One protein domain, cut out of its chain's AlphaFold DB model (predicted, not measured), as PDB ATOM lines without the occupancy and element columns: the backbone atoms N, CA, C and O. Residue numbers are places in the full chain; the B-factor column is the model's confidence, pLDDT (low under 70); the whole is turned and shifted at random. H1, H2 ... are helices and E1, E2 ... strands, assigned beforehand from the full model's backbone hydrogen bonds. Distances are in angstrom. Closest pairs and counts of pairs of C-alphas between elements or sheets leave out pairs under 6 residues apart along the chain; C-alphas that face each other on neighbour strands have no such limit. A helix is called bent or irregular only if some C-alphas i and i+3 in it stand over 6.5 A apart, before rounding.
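Overview. This is residues 513 to 646 of the 789 residues of an uncharacterized protein of Legionella geestiana (UniProt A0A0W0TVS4). A twisted sheet of five strands makes the core, with H3 across one face and H1 on the other, three layers in all. H4 packs on H3, and residues 640 to 646, of which 640 to 643 belong to H4, stick out free of the rest. The printed part has 134 residues, in the order H1 E1 E2 H2 E3 E4 H3 E5 H4; the sheet, E2 E1 E3 E4 E5, is mixed, as is the class, helices and strands. It is compact, radius of gyration of the C-alphas 14.7 A, spanning 43 by 39 by 27 A.

Arrangement. Start at H1, residues 513 to 523, only just irregular: C-alphas 520 and 523 are 6.8 A apart. Next, E1, 524 to 531, and E2, 536 to 540, form a hairpin; N 529 and O 537 are 3.0 A apart. H2, 551 to 554, only grazes the sheet. E3, 560 to 568, is antiparallel to E1, with N 528 and O 564 at 3.1 A, and forms a hairpin with E4, 575 to 579, with N 567 and O 577 at 2.9 A. H3, 589 to 601, lies over E1 and E3, height 8.2 A; its closest C-alphas to E3 are Ser 591 and Thr 562, 5.3 A. E5, 615 to 617, is parallel to E4, with N 617 and O 578 at 2.8 A; E4, H3, E5 is a right-handed strand-helix-strand unit, two parallel neighbours with a helix between, and E2, H2, E3 a right-handed split one, with E1 between its strands. H1 is on the opposite face from H3. H4, 627 to 643, touches H3 at a steep tilt of 57 degrees, closest at C-alphas 635 and 597, 5.8 A. Every O i to N i+4 pair is within hydrogen-bond range in H4, 6 of 7 in H1, 5 of 9 in H3; H2 is too short for one.

Along the chain. Find C-alpha 513 at (143.511, 161.439, 248.704), where H1 begins; E1 spans 22.6 A, E3 22.5 A and H3 19.3 A. H4 runs 24.3 A to C-alpha 643 at (113.304, 142.119, 225.759).

Size, cuts and confidence. C-alphas 513 and 645 are the farthest apart, 46.2 A. The printed part has no cut; the link from H3 to E5 is long. Confidence is under 70 at residues 513 to 523, 543 to 559 and 622 to 646.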
ATOM      1  N   GLU A 513     144.590 161.333 247.730       68.19
ATOM      2  CA  GLU A 513     143.511 161.439 248.704       68.19
ATOM      3  C   GLU A 513     142.310 160.550 248.343       68.19
ATOM      4  O   GLU A 513     141.869 159.779 249.191       68.19
ATOM      5  N   THR A 514     141.843 160.541 247.088       65.00
ATOM      6  CA  THR A 514     140.789 159.612 246.629       65.00
ATOM      7  C   THR A 514     141.286 158.161 246.604       65.00
ATOM      8  O   THR A 514     140.568 157.247 247.011       65.00
ATOM      9  N   LEU A 515     142.540 157.929 246.204       62.69
ATOM     10  CA  LEU A 515     143.174 156.608 246.247       62.69
ATOM     11  C   LEU A 515     143.278 156.077 247.690       62.69
ATOM     12  O   LEU A 515     143.049 154.894 247.940       62.69
ATOM     13  N   ASN A 516     143.602 156.939 248.655       66.69
ATOM     14  CA  ASN A 516     143.680 156.582 250.070       66.69
ATOM     15  C   ASN A 516     142.294 156.493 250.723       66.69
ATOM     16  O   ASN A 516     142.116 155.649 251.596       66.69
ATOM     17  N   GLN A 517     141.295 157.251 250.260       65.00
ATOM     18  CA  GLN A 517     139.893 157.023 250.617       65.00
ATOM     19  C   GLN A 517     139.445 155.631 250.160       65.00
ATOM     20  O   GLN A 517     138.980 154.868 250.996       65.00
ATOM     21  N   LEU A 518     139.680 155.229 248.905       63.19
ATOM     22  CA  LEU A 518     139.363 153.867 248.435       63.19
ATOM     23  C   LEU A 518     140.097 152.774 249.236       63.19
ATOM     24  O   LEU A 518     139.515 151.726 249.509       63.19
ATOM     25  N   LYS A 519     141.334 153.025 249.691       63.59
ATOM     26  CA  LYS A 519     142.045 152.124 250.620       63.59
ATOM     27  C   LYS A 519     141.424 152.100 252.025       63.59
ATOM     28  O   LYS A 519     141.356 151.026 252.611       63.59
ATOM     29  N   LEU A 520     140.951 153.224 252.575       61.34
ATOM     30  CA  LEU A 520     140.232 153.257 253.863       61.34
ATOM     31  C   LEU A 520     138.860 152.567 253.773       61.34
ATOM     32  O   LEU A 520     138.482 151.828 254.676       61.34
ATOM     33  N   LEU A 521     138.156 152.764 252.658       54.28
ATOM     34  CA  LEU A 521     136.848 152.182 252.344       54.28
ATOM     35  C   LEU A 521     136.919 150.672 252.028       54.28
ATOM     36  O   LEU A 521     135.890 150.035 251.828       54.28
ATOM     37  N   SER A 522     138.114 150.068 252.027       55.31
ATOM     38  CA  SER A 522     138.319 148.629 251.797       55.31
ATOM     39  C   SER A 522     137.896 147.723 252.968       55.31
ATOM     40  O   SER A 522     138.106 146.513 252.911       55.31
ATOM     41  N   SER A 523     137.264 148.271 254.017       60.28
ATOM     42  CA  SER A 523     136.822 147.516 255.205       60.28
ATOM     43  C   SER A 523     135.899 146.333 254.872       60.28
ATOM     44  O   SER A 523     135.847 145.350 255.617       60.28
ATOM     45  N   ARG A 524     135.183 146.418 253.740       85.25
ATOM     46  CA  ARG A 524     134.319 145.372 253.190       85.25
ATOM     47  C   ARG A 524     134.568 145.182 251.698       85.25
ATOM     48  O   ARG A 524     133.991 145.860 250.847       85.25
ATOM     49  N   GLN A 525     135.397 144.190 251.396       91.00
ATOM     50  CA  GLN A 525     135.693 143.749 250.041       91.00
ATOM     51  C   GLN A 525     135.151 142.331 249.816       91.00
ATOM     52  O   GLN A 525     135.404 141.419 250.609       91.00
ATOM     53  N   PHE A 526     134.411 142.135 248.727       91.31
ATOM     54  CA  PHE A 526     133.923 140.823 248.300       91.31
ATOM     55  C   PHE A 526     134.566 140.461 246.966       91.31
ATOM     56  O   PHE A 526     134.572 141.267 246.036       91.31
ATOM     57  N   ARG A 527     135.060 139.231 246.839       92.19
ATOM     58  CA  ARG A 527     135.450 138.692 245.534       92.19
ATOM     59  C   ARG A 527     134.191 138.382 244.740       92.19
ATOM     60  O   ARG A 527     133.230 137.858 245.306       92.19
ATOM     61  N   PHE A 528     134.225 138.669 243.443       93.25
ATOM     62  CA  PHE A 528     133.190 138.235 242.511       93.25
ATOM     63  C   PHE A 528     133.785 137.381 241.394       93.25
ATOM     64  O   PHE A 528     134.922 137.598 240.969       93.25
ATOM     65  N   VAL A 529     132.982 136.446 240.897       92.94
ATOM     66  CA  VAL A 529     133.233 135.684 239.669       92.94
ATOM     67  C   VAL A 529     131.928 135.639 238.882       92.94
ATOM     68  O   VAL A 529     130.878 135.377 239.466       92.94
ATOM     69  N   VAL A 530     131.980 135.892 237.576       92.81
ATOM     70  CA  VAL A 530     130.863 135.646 236.657       92.81
ATOM     71  C   VAL A 530     131.200 134.405 235.845       92.81
ATOM     72  O   VAL A 530     132.199 134.394 235.124       92.81
ATOM     73  N   ASP A 531     130.415 133.343 235.995       91.25
ATOM     74  CA  ASP A 531     130.692 132.072 235.323       91.25
ATOM     75  C   ASP A 531     130.253 132.067 233.847       91.25
ATOM     76  O   ASP A 531     129.723 133.045 233.321       91.25
ATOM     77  N   LYS A 532     130.487 130.939 233.169       90.19
ATOM     78  CA  LYS A 532     130.154 130.726 231.753       90.19
ATOM     79  C   LYS A 532     128.655 130.823 231.422       90.19
ATOM     80  O   LYS A 532     128.324 131.029 230.259       90.19
ATOM     81  N   CYS A 533     127.768 130.666 232.407       89.44
ATOM     82  CA  CYS A 533     126.319 130.834 232.255       89.44
ATOM     83  C   CYS A 533     125.885 132.296 232.458       89.44
ATOM     84  O   CYS A 533     124.741 132.646 232.183       89.44
ATOM     85  N   GLY A 534     126.795 133.157 232.925       90.56
ATOM     86  CA  GLY A 534     126.513 134.541 233.285       90.56
ATOM     87  C   GLY A 534     126.073 134.727 234.738       90.56
ATOM     88  O   GLY A 534     125.766 135.860 235.106       90.56
ATOM     89  N   ASP A 535     126.068 133.677 235.564       90.12
ATOM     90  CA  ASP A 535     125.704 133.773 236.982       90.12
ATOM     91  C   ASP A 535     126.819 134.457 237.783       90.12
ATOM     92  O   ASP A 535     128.006 134.166 237.597       90.12
ATOM     93  N   VAL A 536     126.444 135.354 238.704       92.25
ATOM     94  CA  VAL A 536     127.405 136.085 239.547       92.25
ATOM     95  C   VAL A 536     127.499 135.465 240.931       92.25
ATOM     96  O   VAL A 536     126.521 135.413 241.681       92.25
ATOM     97  N   TRP A 537     128.711 135.067 241.292       91.38
ATOM     98  CA  TRP A 537     129.060 134.475 242.574       91.38
ATOM     99  C   TRP A 537     129.807 135.494 243.435       91.38
ATOM    100  O   TRP A 537     130.767 136.098 242.956       91.38
ATOM    101  N   PHE A 538     129.421 135.644 244.706       90.19
ATOM    102  CA  PHE A 538     130.135 136.485 245.681       90.19
ATOM    103  C   PHE A 538     130.444 135.739 246.979       90.19
ATOM    104  O   PHE A 538     129.590 135.016 247.502       90.19
ATOM    105  N   ALA A 539     131.606 136.030 247.569       89.31
ATOM    106  CA  ALA A 539     131.833 135.907 249.012       89.31
ATOM    107  C   ALA A 539     132.937 136.886 249.485       89.31
ATOM    108  O   ALA A 539     133.596 137.510 248.648       89.31
ATOM    109  N   PRO A 540     133.136 137.063 250.806       87.12
ATOM    110  CA  PRO A 540     134.157 137.965 251.345       87.12
ATOM    111  C   PRO A 540     135.572 137.618 250.865       87.12
ATOM    112  O   PRO A 540     135.924 136.440 250.764       87.12
ATOM    113  N   GLU A 541     136.414 138.625 250.617       80.31
ATOM    114  CA  GLU A 541     137.848 138.368 250.449       80.31
ATOM    115  C   GLU A 541     138.456 137.835 251.763       80.31
ATOM    116  O   GLU A 541     138.075 138.239 252.860       80.31
ATOM    117  N   GLY A 542     139.404 136.900 251.654       71.56
ATOM    118  CA  GLY A 542     140.167 136.391 252.796       71.56
ATOM    119  C   GLY A 542     139.468 135.329 253.651       71.56
ATOM    120  O   GLY A 542     140.059 134.886 254.629       71.56
ATOM    121  N   ALA A 543     138.260 134.880 253.294       67.00
ATOM    122  CA  ALA A 543     137.603 133.745 253.943       67.00
ATOM    123  C   ALA A 543     138.113 132.407 253.351       67.00
ATOM    124  O   ALA A 543     137.725 132.073 252.230       67.00
ATOM    125  N   PRO A 544     138.966 131.625 254.050       56.25
ATOM    126  CA  PRO A 544     139.576 130.415 253.482       56.25
ATOM    127  C   PRO A 544     138.562 129.282 253.270       56.25
ATOM    128  O   PRO A 544     138.701 128.504 252.332       56.25
ATOM    129  N   ASP A 545     137.522 129.230 254.105       62.94
ATOM    130  CA  ASP A 545     136.453 128.227 254.050       62.94
ATOM    131  C   ASP A 545     135.284 128.650 253.135       62.94
ATOM    132  O   ASP A 545     134.270 127.954 253.041       62.94
ATOM    133  N   ALA A 546     135.387 129.806 252.465       61.38
ATOM    134  CA  ALA A 546     134.388 130.248 251.501       61.38
ATOM    135  C   ALA A 546     134.577 129.522 250.169       61.38
ATOM    136  O   ALA A 546     135.439 129.886 249.369       61.38
ATOM    137  N   THR A 547     133.695 128.568 249.871       58.12
ATOM    138  CA  THR A 547     133.570 127.971 248.534       58.12
ATOM    139  C   THR A 547     132.907 128.932 247.538       58.12
ATOM    140  O   THR A 547     131.907 128.598 246.904       58.12
ATOM    141  N   ILE A 548     133.496 130.120 247.352       63.03
ATOM    142  CA  ILE A 548     133.600 130.650 245.989       63.03
ATOM    143  C   ILE A 548     134.417 129.604 245.220       63.03
ATOM    144  O   ILE A 548     135.441 129.148 245.745       63.03
ATOM    145  N   PRO A 549     134.048 129.234 243.987       59.50
ATOM    146  CA  PRO A 549     134.992 128.589 243.093       59.50
ATOM    147  C   PRO A 549     136.148 129.571 242.849       59.50
ATOM    148  O   PRO A 549     136.047 130.494 242.042       59.50
ATOM    149  N   GLY A 550     137.236 129.434 243.612       63.16
ATOM    150  CA  GLY A 550     138.470 130.167 243.331       63.16
ATOM    151  C   GLY A 550     138.933 129.836 241.915       63.16
ATOM    152  O   GLY A 550     138.622 128.751 241.433       63.16
ATOM    153  N   HIS A 551     139.679 130.728 241.259       61.22
ATOM    154  CA  HIS A 551     140.055 130.578 239.841       61.22
ATOM    155  C   HIS A 551     140.525 129.154 239.509       61.22
ATOM    156  O   HIS A 551     139.921 128.499 238.672       61.22
ATOM    157  N   GLY A 552     141.471 128.608 240.284       54.69
ATOM    158  CA  GLY A 552     141.946 127.219 240.169       54.69
ATOM    159  C   GLY A 552     140.877 126.115 240.272       54.69
ATOM    160  O   GLY A 552     141.008 125.088 239.622       54.69
ATOM    161  N   HIS A 553     139.794 126.322 241.022       52.81
ATOM    162  CA  HIS A 553     138.666 125.385 241.135       52.81
ATOM    163  C   HIS A 553     137.617 125.543 240.019       52.81
ATOM    164  O   HIS A 553     136.757 124.679 239.880       52.81
ATOM    165  N   MET A 554     137.690 126.603 239.203       49.84
ATOM    166  CA  MET A 554     137.063 126.633 237.872       49.84
ATOM    167  C   MET A 554     138.007 126.101 236.773       49.84
ATOM    168  O   MET A 554     137.583 125.938 235.633       49.84
ATOM    169  N   LEU A 555     139.279 125.815 237.088       42.84
ATOM    170  CA  LEU A 555     140.308 125.407 236.127       42.84
ATOM    171  C   LEU A 555     140.501 123.881 236.031       42.84
ATOM    172  O   LEU A 555     141.623 123.386 236.029       42.84
ATOM    173  N   GLU A 556     139.411 123.163 235.754       43.19
ATOM    174  CA  GLU A 556     139.458 122.101 234.727       43.19
ATOM    175  C   GLU A 556     139.012 122.679 233.361       43.19
ATOM    176  O   GLU A 556     138.271 122.067 232.596       43.19
ATOM    177  N   GLY A 557     139.465 123.908 233.067       45.75
ATOM    178  CA  GLY A 557     139.237 124.636 231.814       45.75
ATOM    179  C   GLY A 557     138.821 126.099 232.012       45.75
ATOM    180  O   GLY A 557     137.655 126.359 232.276       45.75
ATOM    181  N   GLU A 558     139.771 127.018 231.800       55.44
ATOM    182  CA  GLU A 558     139.799 128.492 231.552       55.44
ATOM    183  C   GLU A 558     138.566 129.435 231.706       55.44
ATOM    184  O   GLU A 558     138.633 130.583 231.275       55.44
ATOM    185  N   ASN A 559     137.434 129.040 232.292       69.62
ATOM    186  CA  ASN A 559     136.138 129.588 231.866       69.62
ATOM    187  C   ASN A 559     135.291 130.292 232.947       69.62
ATOM    188  O   ASN A 559     134.174 129.865 233.251       69.62
ATOM    189  N   CYS A 560     135.761 131.447 233.422       87.25
ATOM    190  CA  CYS A 560     134.871 132.514 233.898       87.25
ATOM    191  C   CYS A 560     134.832 133.655 232.862       87.25
ATOM    192  O   CYS A 560     135.813 133.880 232.156       87.25
ATOM    193  N   LEU A 561     133.702 134.358 232.737       91.12
ATOM    194  CA  LEU A 561     133.548 135.479 231.795       91.12
ATOM    195  C   LEU A 561     134.249 136.748 232.296       91.12
ATOM    196  O   LEU A 561     134.725 137.563 231.507       91.12
ATOM    197  N   THR A 562     134.296 136.921 233.616       93.75
ATOM    198  CA  THR A 562     135.093 137.928 234.322       93.75
ATOM    199  C   THR A 562     135.174 137.562 235.803       93.75
ATOM    200  O   THR A 562     134.324 136.836 236.321       93.75
ATOM    201  N   ALA A 563     136.164 138.092 236.510       93.62
ATOM    202  CA  ALA A 563     136.256 137.998 237.958       93.62
ATOM    203  C   ALA A 563     137.083 139.157 238.520       93.62
ATOM    204  O   ALA A 563     137.858 139.798 237.807       93.62
ATOM    205  N   GLY A 564     136.925 139.428 239.810       94.12
ATOM    206  CA  GLY A 564     137.477 140.634 240.406       94.12
ATOM    207  C   GLY A 564     137.157 140.774 241.885       94.12
ATOM    208  O   GLY A 564     136.970 139.784 242.600       94.12
ATOM    209  N   ASN A 565     137.075 142.027 242.320       93.81
ATOM    210  CA  ASN A 565     136.639 142.431 243.649       93.81
ATOM    211  C   ASN A 565     135.625 143.579 243.563       93.81
ATOM    212  O   ASN A 565     135.761 144.470 242.727       93.81
ATOM    213  N   VAL A 566     134.633 143.575 244.450       94.44
ATOM    214  CA  VAL A 566     133.764 144.723 244.726       94.44
ATOM    215  C   VAL A 566     134.080 145.298 246.102       94.44
ATOM    216  O   VAL A 566     134.293 144.554 247.061       94.44
ATOM    217  N   PHE A 567     134.091 146.623 246.191       93.56
ATOM    218  CA  PHE A 567     134.287 147.384 247.423       93.56
ATOM    219  C   PHE A 567     132.945 148.005 247.800       93.56
ATOM    220  O   PHE A 567     132.327 148.666 246.962       93.56
ATOM    221  N   VAL A 568     132.482 147.793 249.030       93.62
ATOM    222  CA  VAL A 568     131.206 148.338 249.517       93.62
ATOM    223  C   VAL A 568     131.410 149.194 250.762       93.62
ATOM    224  O   VAL A 568     132.417 149.067 251.452       93.62
ATOM    225  N   SER A 569     130.440 150.058 251.054       92.56
ATOM    226  CA  SER A 569     130.407 150.895 252.255       92.56
ATOM    227  C   SER A 569     130.544 150.096 253.559       92.56
ATOM    228  O   SER A 569     130.192 148.916 253.629       92.56
ATOM    229  N   ASP A 570     130.975 150.762 254.636       89.44
ATOM    230  CA  ASP A 570     131.112 150.156 255.973       89.44
ATOM    231  C   ASP A 570     129.800 149.540 256.499       89.44
ATOM    232  O   ASP A 570     129.825 148.563 257.251       89.44
ATOM    233  N   ASP A 571     128.638 150.075 256.099       90.06
ATOM    234  CA  ASP A 571     127.327 149.500 256.424       90.06
ATOM    235  C   ASP A 571     126.911 148.358 255.473       90.06
ATOM    236  O   ASP A 571     126.068 147.534 255.832       90.06
ATOM    237  N   GLY A 572     127.590 148.220 254.330       89.06
ATOM    238  CA  GLY A 572     127.387 147.203 253.296       89.06
ATOM    239  C   GLY A 572     126.303 147.538 252.272       89.06
ATOM    240  O   GLY A 572     125.945 146.660 251.492       89.06
ATOM    241  N   ARG A 573     125.752 148.760 252.289       91.19
ATOM    242  CA  ARG A 573     124.575 149.144 251.493       91.19
ATOM    243  C   ARG A 573     124.868 149.848 250.175       91.19
ATOM    244  O   ARG A 573     123.934 150.003 249.396       91.19
ATOM    245  N   GLU A 574     126.093 150.279 249.909       92.00
ATOM    246  CA  GLU A 574     126.445 151.017 248.690       92.00
ATOM    247  C   GLU A 574     127.724 150.456 248.060       92.00
ATOM    248  O   GLU A 574     128.706 150.191 248.753       92.00
ATOM    249  N   LEU A 575     127.699 150.242 246.745       93.31
ATOM    250  CA  LEU A 575     128.817 149.720 245.962       93.31
ATOM    251  C   LEU A 575     129.778 150.853 245.586       93.31
ATOM    252  O   LEU A 575     129.537 151.571 244.626       93.31
ATOM    253  N   LEU A 576     130.883 151.003 246.308       92.88
ATOM    254  CA  LEU A 576     131.818 152.118 246.138       92.88
ATOM    255  C   LEU A 576     132.755 151.940 244.933       92.88
ATOM    256  O   LEU A 576     133.099 152.909 244.256       92.88
ATOM    257  N   GLY A 577     133.152 150.702 244.632       93.62
ATOM    258  CA  GLY A 577     134.051 150.425 243.514       93.62
ATOM    259  C   GLY A 577     134.035 148.979 243.032       93.62
ATOM    260  O   GLY A 577     133.571 148.069 243.721       93.62
ATOM    261  N   VAL A 578     134.601 148.771 241.845       94.69
ATOM    262  CA  VAL A 578     134.869 147.459 241.237       94.69
ATOM    263  C   VAL A 578     136.335 147.418 240.814       94.69
ATOM    264  O   VAL A 578     136.840 148.387 240.258       94.69
ATOM    265  N   SER A 579     137.016 146.293 241.014       94.06
ATOM    266  CA  SER A 579     138.300 146.001 240.373       94.06
ATOM    267  C   SER A 579     138.218 144.735 239.536       94.06
ATOM    268  O   SER A 579     137.646 143.742 239.979       94.06
ATOM    269  N   ASN A 580     138.861 144.738 238.367       92.38
ATOM    270  CA  ASN A 580     139.126 143.546 237.550       92.38
ATOM    271  C   ASN A 580     140.347 142.738 238.038       92.38
ATOM    272  O   ASN A 580     140.872 141.907 237.303       92.38
ATOM    273  N   LYS A 581     140.851 142.992 239.251       89.06
ATOM    274  CA  LYS A 581     141.946 142.235 239.865       89.06
ATOM    275  C   LYS A 581     141.392 141.256 240.895       89.06
ATOM    276  O   LYS A 581     140.735 141.669 241.852       89.06
ATOM    277  N   SER A 582     141.693 139.967 240.742       83.88
ATOM    278  CA  SER A 582     141.276 138.914 241.675       83.88
ATOM    279  C   SER A 582     142.446 137.978 241.983       83.88
ATOM    280  O   SER A 582     142.615 136.929 241.364       83.88
ATOM    281  N   GLY A 583     143.302 138.391 242.923       82.81
ATOM    282  CA  GLY A 583     144.606 137.756 243.127       82.81
ATOM    283  C   GLY A 583     145.496 137.944 241.894       82.81
ATOM    284  O   GLY A 583     145.691 139.076 241.441       82.81
ATOM    285  N   ASP A 584     145.997 136.836 241.349       80.00
ATOM    286  CA  ASP A 584     146.830 136.817 240.141       80.00
ATOM    287  C   ASP A 584     146.020 136.915 238.837       80.00
ATOM    288  O   ASP A 584     146.571 137.292 237.803       80.00
ATOM    289  N   TYR A 585     144.712 136.627 238.876       84.31
ATOM    290  CA  TYR A 585     143.836 136.733 237.709       84.31
ATOM    291  C   TYR A 585     143.456 138.198 237.439       84.31
ATOM    292  O   TYR A 585     143.046 138.937 238.344       84.31
ATOM    293  N   LYS A 586     143.638 138.620 236.180       86.56
ATOM    294  CA  LYS A 586     143.549 140.015 235.711       86.56
ATOM    295  C   LYS A 586     142.839 140.111 234.343       86.56
ATOM    296  O   LYS A 586     143.482 140.447 233.348       86.56
ATOM    297  N   PRO A 587     141.545 139.769 234.243       86.69
ATOM    298  CA  PRO A 587     140.786 139.915 233.003       86.69
ATOM    299  C   PRO A 587     140.683 141.393 232.592       86.69
ATOM    300  O   PRO A 587     140.800 142.294 233.422       86.69
ATOM    301  N   SER A 588     140.458 141.675 231.307       88.75
ATOM    302  CA  SER A 588     140.370 143.055 230.793       88.75
ATOM    303  C   SER A 588     139.234 143.853 231.451       88.75
ATOM    304  O   SER A 588     138.223 143.272 231.847       88.75
ATOM    305  N   VAL A 589     139.338 145.186 231.542       89.12
ATOM    306  CA  VAL A 589     138.233 146.028 232.059       89.12
ATOM    307  C   VAL A 589     136.943 145.810 231.273       89.12
ATOM    308  O   VAL A 589     135.873 145.744 231.871       89.12
ATOM    309  N   SER A 590     137.032 145.598 229.958       88.38
ATOM    310  CA  SER A 590     135.883 145.288 229.099       88.38
ATOM    311  C   SER A 590     135.088 144.066 229.577       88.38
ATOM    312  O   SER A 590     133.871 144.035 229.427       88.38
ATOM    313  N   SER A 591     135.742 143.085 230.214       92.25
ATOM    314  CA  SER A 591     135.069 141.908 230.784       92.25
ATOM    315  C   SER A 591     134.112 142.255 231.937       92.25
ATOM    316  O   SER A 591     133.122 141.551 232.137       92.25
ATOM    317  N   LEU A 592     134.334 143.373 232.648       93.50
ATOM    318  CA  LEU A 592     133.447 143.840 233.721       93.50
ATOM    319  C   LEU A 592     132.027 144.136 233.220       93.50
ATOM    320  O   LEU A 592     131.101 144.154 234.028       93.50
ATOM    321  N   PHE A 593     131.825 144.297 231.905       93.00
ATOM    322  CA  PHE A 593     130.500 144.325 231.282       93.00
ATOM    323  C   PHE A 593     129.597 143.178 231.766       93.00
ATOM    324  O   PHE A 593     128.419 143.406 232.019       93.00
ATOM    325  N   TRP A 594     130.134 141.973 231.980       93.75
ATOM    326  CA  TRP A 594     129.360 140.825 232.462       93.75
ATOM    327  C   TRP A 594     128.888 140.968 233.917       93.75
ATOM    328  O   TRP A 594     127.773 140.554 234.244       93.75
ATOM    329  N   LEU A 595     129.687 141.607 234.780       94.69
ATOM    330  CA  LEU A 595     129.247 141.995 236.124       94.69
ATOM    331  C   LEU A 595     128.188 143.104 236.032       94.69
ATOM    332  O   LEU A 595     127.139 143.012 236.667       94.69
ATOM    333  N   PHE A 596     128.434 144.130 235.214       93.25
ATOM    334  CA  PHE A 596     127.536 145.275 235.064       93.25
ATOM    335  C   PHE A 596     126.177 144.902 234.454       93.25
ATOM    336  O   PHE A 596     125.154 145.349 234.971       93.25
ATOM    337  N   ARG A 597     126.127 144.027 233.437       92.19
ATOM    338  CA  ARG A 597     124.876 143.463 232.896       92.19
ATOM    339  C   ARG A 597     124.049 142.859 234.026       92.19
ATOM    340  O   ARG A 597     122.895 143.228 234.193       92.19
ATOM    341  N   ASN A 598     124.647 142.008 234.852       91.88
ATOM    342  CA  ASN A 598     123.952 141.399 235.983       91.88
ATOM    343  C   ASN A 598     123.474 142.424 237.025       91.88
ATOM    344  O   ASN A 598     122.305 142.393 237.408       91.88
ATOM    345  N   LEU A 599     124.336 143.367 237.420       90.38
ATOM    346  CA  LEU A 599     124.001 144.458 238.346       90.38
ATOM    347  C   LEU A 599     122.791 145.289 237.873       90.38
ATOM    348  O   LEU A 599     121.920 145.618 238.677       90.38
ATOM    349  N   PHE A 600     122.697 145.594 236.574       87.44
ATOM    350  CA  PHE A 600     121.616 146.413 236.004       87.44
ATOM    351  C   PHE A 600     120.383 145.614 235.546       87.44
ATOM    352  O   PHE A 600     119.276 146.159 235.461       87.44
ATOM    353  N   LEU A 601     120.523 144.314 235.269       88.44
ATOM    354  CA  LEU A 601     119.382 143.429 235.035       88.44
ATOM    355  C   LEU A 601     118.651 143.097 236.346       88.44
ATOM    356  O   LEU A 601     117.419 143.145 236.354       88.44
ATOM    357  N   HIS A 602     119.394 142.858 237.436       86.88
ATOM    358  CA  HIS A 602     118.894 142.318 238.710       86.88
ATOM    359  C   HIS A 602     119.221 143.194 239.947       86.88
ATOM    360  O   HIS A 602     119.688 142.671 240.960       86.88
ATOM    361  N   PRO A 603     118.964 144.520 239.937       83.56
ATOM    362  CA  PRO A 603     119.432 145.440 240.986       83.56
ATOM    363  C   PRO A 603     118.862 145.162 242.389       83.56
ATOM    364  O   PRO A 603     119.422 145.616 243.379       83.56
ATOM    365  N   THR A 604     117.765 144.408 242.499       85.56
ATOM    366  CA  THR A 604     117.159 143.985 243.774       85.56
ATOM    367  C   THR A 604     117.773 142.711 244.364       85.56
ATOM    368  O   THR A 604     117.396 142.313 245.464       85.56
ATOM    369  N   THR A 605     118.670 142.035 243.641       83.62
ATOM    370  CA  THR A 605     119.238 140.730 244.033       83.62
ATOM    371  C   THR A 605     120.636 140.852 244.654       83.62
ATOM    372  O   THR A 605     121.136 139.900 245.253       83.62
ATOM    373  N   PHE A 606     121.254 142.033 244.582       85.06
ATOM    374  CA  PHE A 606     122.511 142.353 245.261       85.06
ATOM    375  C   PHE A 606     122.216 143.021 246.616       85.06
ATOM    376  O   PHE A 606     121.244 143.767 246.729       85.06
ATOM    377  N   PRO A 607     123.035 142.793 247.661       83.00
ATOM    378  CA  PRO A 607     122.799 143.365 248.992       83.00
ATOM    379  C   PRO A 607     123.149 144.862 249.101       83.00
ATOM    380  O   PRO A 607     122.958 145.456 250.161       83.00
ATOM    381  N   PHE A 608     123.661 145.462 248.023       89.81
ATOM    382  CA  PHE A 608     124.122 146.844 247.937       89.81
ATOM    383  C   PHE A 608     123.433 147.586 246.783       89.81
ATOM    384  O   PHE A 608     123.157 147.022 245.726       89.81
ATOM    385  N   MET A 609     123.191 148.879 246.979       90.06
ATOM    386  CA  MET A 609     122.756 149.815 245.946       90.06
ATOM    387  C   MET A 609     123.932 150.189 245.042       90.06
ATOM    388  O   MET A 609     125.079 150.265 245.489       90.06
ATOM    389  N   ILE A 610     123.639 150.469 243.774       89.81
ATOM    390  CA  ILE A 610     124.622 150.985 242.818       89.81
ATOM    391  C   ILE A 610     124.570 152.522 242.876       89.81
ATOM    392  O   ILE A 610     123.491 153.082 242.659       89.81
ATOM    393  N   PRO A 611     125.682 153.217 243.168       88.12
ATOM    394  CA  PRO A 611     125.715 154.675 243.229       88.12
ATOM    395  C   PRO A 611     125.653 155.317 241.839       88.12
ATOM    396  O   PRO A 611     125.892 154.683 240.810       88.12
ATOM    397  N   SER A 612     125.431 156.632 241.812       82.69
ATOM    398  CA  SER A 612     125.550 157.450 240.594       82.69
ATOM    399  C   SER A 612     126.996 157.621 240.102       82.69
ATOM    400  O   SER A 612     127.205 157.966 238.939       82.69
ATOM    401  N   ARG A 613     127.993 157.359 240.960       83.56
ATOM    402  CA  ARG A 613     129.418 157.266 240.611       83.56
ATOM    403  C   ARG A 613     130.048 156.054 241.283       83.56
ATOM    404  O   ARG A 613     129.945 155.904 242.492       83.56
ATOM    405  N   LEU A 614     130.751 155.250 240.499       87.44
ATOM    406  CA  LEU A 614     131.484 154.064 240.925       87.44
ATOM    407  C   LEU A 614     132.881 154.138 240.306       87.44
ATOM    408  O   LEU A 614     133.015 154.431 239.114       87.44
ATOM    409  N   PHE A 615     133.899 153.848 241.108       89.81
ATOM    410  CA  PHE A 615     135.287 153.793 240.659       89.81
ATOM    411  C   PHE A 615     135.615 152.412 240.081       89.81
ATOM    412  O   PHE A 615     135.356 151.392 240.727       89.81
ATOM    413  N   ILE A 616     136.215 152.368 238.888       91.00
ATOM    414  CA  ILE A 616     136.815 151.142 238.347       91.00
ATOM    415  C   ILE A 616     138.322 151.184 238.600       91.00
ATOM    416  O   ILE A 616     139.018 152.025 238.041       91.00
ATOM    417  N   LEU A 617     138.799 150.271 239.443       89.00
ATOM    418  CA  LEU A 617     140.197 150.065 239.819       89.00
ATOM    419  C   LEU A 617     140.820 148.994 238.916       89.00
ATOM    420  O   LEU A 617     140.599 147.799 239.124       89.00
ATOM    421  N   GLU A 618     141.611 149.390 237.926       85.62
ATOM    422  CA  GLU A 618     142.340 148.439 237.093       85.62
ATOM    423  C   GLU A 618     143.357 147.613 237.892       85.62
ATOM    424  O   GLU A 618     143.999 148.084 238.833       85.62
ATOM    425  N   SER A 619     143.631 146.399 237.412       74.25
ATOM    426  CA  SER A 619     144.765 145.597 237.876       74.25
ATOM    427  C   SER A 619     146.148 146.236 237.634       74.25
ATOM    428  O   SER A 619     147.117 145.815 238.277       74.25
ATOM    429  N   SER A 620     146.221 147.251 236.761       70.75
ATOM    430  CA  SER A 620     147.376 148.129 236.510       70.75
ATOM    431  C   SER A 620     147.584 149.196 237.597       70.75
ATOM    432  O   SER A 620     148.693 149.704 237.744       70.75
ATOM    433  N   GLY A 621     146.541 149.523 238.369       70.19
ATOM    434  CA  GLY A 621     146.503 150.664 239.289       70.19
ATOM    435  C   GLY A 621     145.835 151.922 238.719       70.19
ATOM    436  O   GLY A 621     145.588 152.849 239.486       70.19
ATOM    437  N   LEU A 622     145.497 151.960 237.422       66.44
ATOM    438  CA  LEU A 622     144.662 153.026 236.854       66.44
ATOM    439  C   LEU A 622     143.275 153.033 237.511       66.44
ATOM    440  O   LEU A 622     142.683 151.981 237.756       66.44
ATOM    441  N   ILE A 623     142.736 154.224 237.773       69.75
ATOM    442  CA  ILE A 623     141.349 154.397 238.211       69.75
ATOM    443  C   ILE A 623     140.591 155.146 237.128       69.75
ATOM    444  O   ILE A 623     140.978 156.246 236.739       69.75
ATOM    445  N   HIS A 624     139.466 154.582 236.701       69.31
ATOM    446  CA  HIS A 624     138.500 155.284 235.871       69.31
ATOM    447  C   HIS A 624     137.289 155.680 236.726       69.31
ATOM    448  O   HIS A 624     136.543 154.823 237.207       69.31
ATOM    449  N   GLU A 625     137.077 156.984 236.906       58.88
ATOM    450  CA  GLU A 625     135.823 157.517 237.447       58.88
ATOM    451  C   GLU A 625     134.758 157.604 236.331       58.88
ATOM    452  O   GLU A 625     135.079 157.726 235.150       58.88
ATOM    453  N   ASN A 626     133.474 157.568 236.696       58.69
ATOM    454  CA  ASN A 626     132.321 157.862 235.825       58.69
ATOM    455  C   ASN A 626     132.035 156.895 234.648       58.69
ATOM    456  O   ASN A 626     131.033 157.080 233.955       58.69
ATOM    457  N   VAL A 627     132.798 155.805 234.475       58.47
ATOM    458  CA  VAL A 627     132.555 154.757 233.444       58.47
ATOM    459  C   VAL A 627     131.129 154.183 233.493       58.47
ATOM    460  O   VAL A 627     130.567 153.801 232.464       58.47
ATOM    461  N   VAL A 628     130.531 154.175 234.690       55.34
ATOM    462  CA  VAL A 628     129.184 153.668 235.004       55.34
ATOM    463  C   VAL A 628     128.143 154.086 233.978       55.34
ATOM    464  O   VAL A 628     127.413 153.237 233.487       55.34
ATOM    465  N   MET A 629     128.078 155.377 233.636       51.44
ATOM    466  CA  MET A 629     127.004 155.915 232.795       51.44
ATOM    467  C   MET A 629     127.148 155.500 231.327       51.44
ATOM    468  O   MET A 629     126.139 155.305 230.650       51.44
ATOM    469  N   SER A 630     128.378 155.311 230.844       53.84
ATOM    470  CA  SER A 630     128.644 154.815 229.490       53.84
ATOM    471  C   SER A 630     128.321 153.325 229.374       53.84
ATOM    472  O   SER A 630     127.632 152.917 228.441       53.84
ATOM    473  N   VAL A 631     128.731 152.514 230.356       57.28
ATOM    474  CA  VAL A 631     128.404 151.076 230.386       57.28
ATOM    475  C   VAL A 631     126.910 150.846 230.647       57.28
ATOM    476  O   VAL A 631     126.322 149.968 230.022       57.28
ATOM    477  N   LEU A 632     126.261 151.677 231.474       55.28
ATOM    478  CA  LEU A 632     124.802 151.706 231.647       55.28
ATOM    479  C   LEU A 632     124.080 151.899 230.318       55.28
ATOM    480  O   LEU A 632     123.164 151.142 230.021       55.28
ATOM    481  N   ARG A 633     124.483 152.887 229.508       55.53
ATOM    482  CA  ARG A 633     123.850 153.166 228.207       55.53
ATOM    483  C   ARG A 633     123.895 151.949 227.280       55.53
ATOM    484  O   ARG A 633     122.881 151.634 226.663       55.53
ATOM    485  N   VAL A 634     125.025 151.239 227.245       54.25
ATOM    486  CA  VAL A 634     125.197 150.007 226.454       54.25
ATOM    487  C   VAL A 634     124.405 148.832 227.044       54.25
ATOM    488  O   VAL A 634     123.744 148.111 226.305       54.25
ATOM    489  N   ALA A 635     124.406 148.644 228.366       53.00
ATOM    490  CA  ALA A 635     123.650 147.571 229.019       53.00
ATOM    491  C   ALA A 635     122.121 147.781 228.941       53.00
ATOM    492  O   ALA A 635     121.366 146.819 228.824       53.00
ATOM    493  N   VAL A 636     121.654 149.033 228.975       51.94
ATOM    494  CA  VAL A 636     120.232 149.390 228.852       51.94
ATOM    495  C   VAL A 636     119.746 149.253 227.409       51.94
ATOM    496  O   VAL A 636     118.663 148.709 227.207       51.94
ATOM    497  N   SER A 637     120.534 149.654 226.401       53.72
ATOM    498  CA  SER A 637     120.174 149.380 225.000       53.72
ATOM    499  C   SER A 637     120.149 147.874 224.708       53.72
ATOM    500  O   SER A 637     119.239 147.406 224.024       53.72
ATOM    501  N   TRP A 638     121.053 147.097 225.319       51.12
ATOM    502  CA  TRP A 638     120.989 145.632 225.312       51.12
ATOM    503  C   TRP A 638     119.724 145.082 225.977       51.12
ATOM    504  O   TRP A 638     119.076 144.223 225.393       51.12
ATOM    505  N   LYS A 639     119.306 145.601 227.141       48.34
ATOM    506  CA  LYS A 639     118.061 145.160 227.799       48.34
ATOM    507  C   LYS A 639     116.830 145.378 226.911       48.34
ATOM    508  O   LYS A 639     115.926 144.547 226.927       48.34
ATOM    509  N   CYS A 640     116.804 146.445 226.112       41.91
ATOM    510  CA  CYS A 640     115.755 146.657 225.112       41.91
ATOM    511  C   CYS A 640     115.788 145.597 223.994       41.91
ATOM    512  O   CYS A 640     114.729 145.102 223.621       41.91
ATOM    513  N   ALA A 641     116.975 145.214 223.509       45.12
ATOM    514  CA  ALA A 641     117.145 144.189 222.472       45.12
ATOM    515  C   ALA A 641     116.861 142.755 222.975       45.12
ATOM    516  O   ALA A 641     116.211 141.968 222.280       45.12
ATOM    517  N   GLU A 642     117.287 142.419 224.199       45.47
ATOM    518  CA  GLU A 642     116.952 141.148 224.854       45.47
ATOM    519  C   GLU A 642     115.439 141.057 225.125       45.47
ATOM    520  O   GLU A 642     114.838 140.015 224.882       45.47
ATOM    521  N   LEU A 643     114.765 142.133 225.553       39.62
ATOM    522  CA  LEU A 643     113.304 142.119 225.759       39.62
ATOM    523  C   LEU A 643     112.490 141.948 224.462       39.62
ATOM    524  O   LEU A 643     111.377 141.432 224.529       39.62
ATOM    525  N   SER A 644     113.033 142.320 223.299       37.88
ATOM    526  CA  SER A 644     112.422 142.028 221.992       37.88
ATOM    527  C   SER A 644     112.683 140.611 221.453       37.88
ATOM    528  O   SER A 644     112.038 140.234 220.487       37.88
ATOM    529  N   THR A 645     113.592 139.824 222.048       36.81
ATOM    530  CA  THR A 645     114.013 138.494 221.531       36.81
ATOM    531  C   THR A 645     113.843 137.340 222.538       36.81
ATOM    532  O   THR A 645     113.699 136.176 222.167       36.81
ATOM    533  N   SER A 646     113.796 137.640 223.837       35.81
ATOM    534  CA  SER A 646     113.629 136.659 224.926       35.81
ATOM    535  C   SER A 646     112.211 136.102 225.078       35.81
ATOM    536  O   SER A 646     112.020 135.140 225.821       35.81
TER     537      SER A 646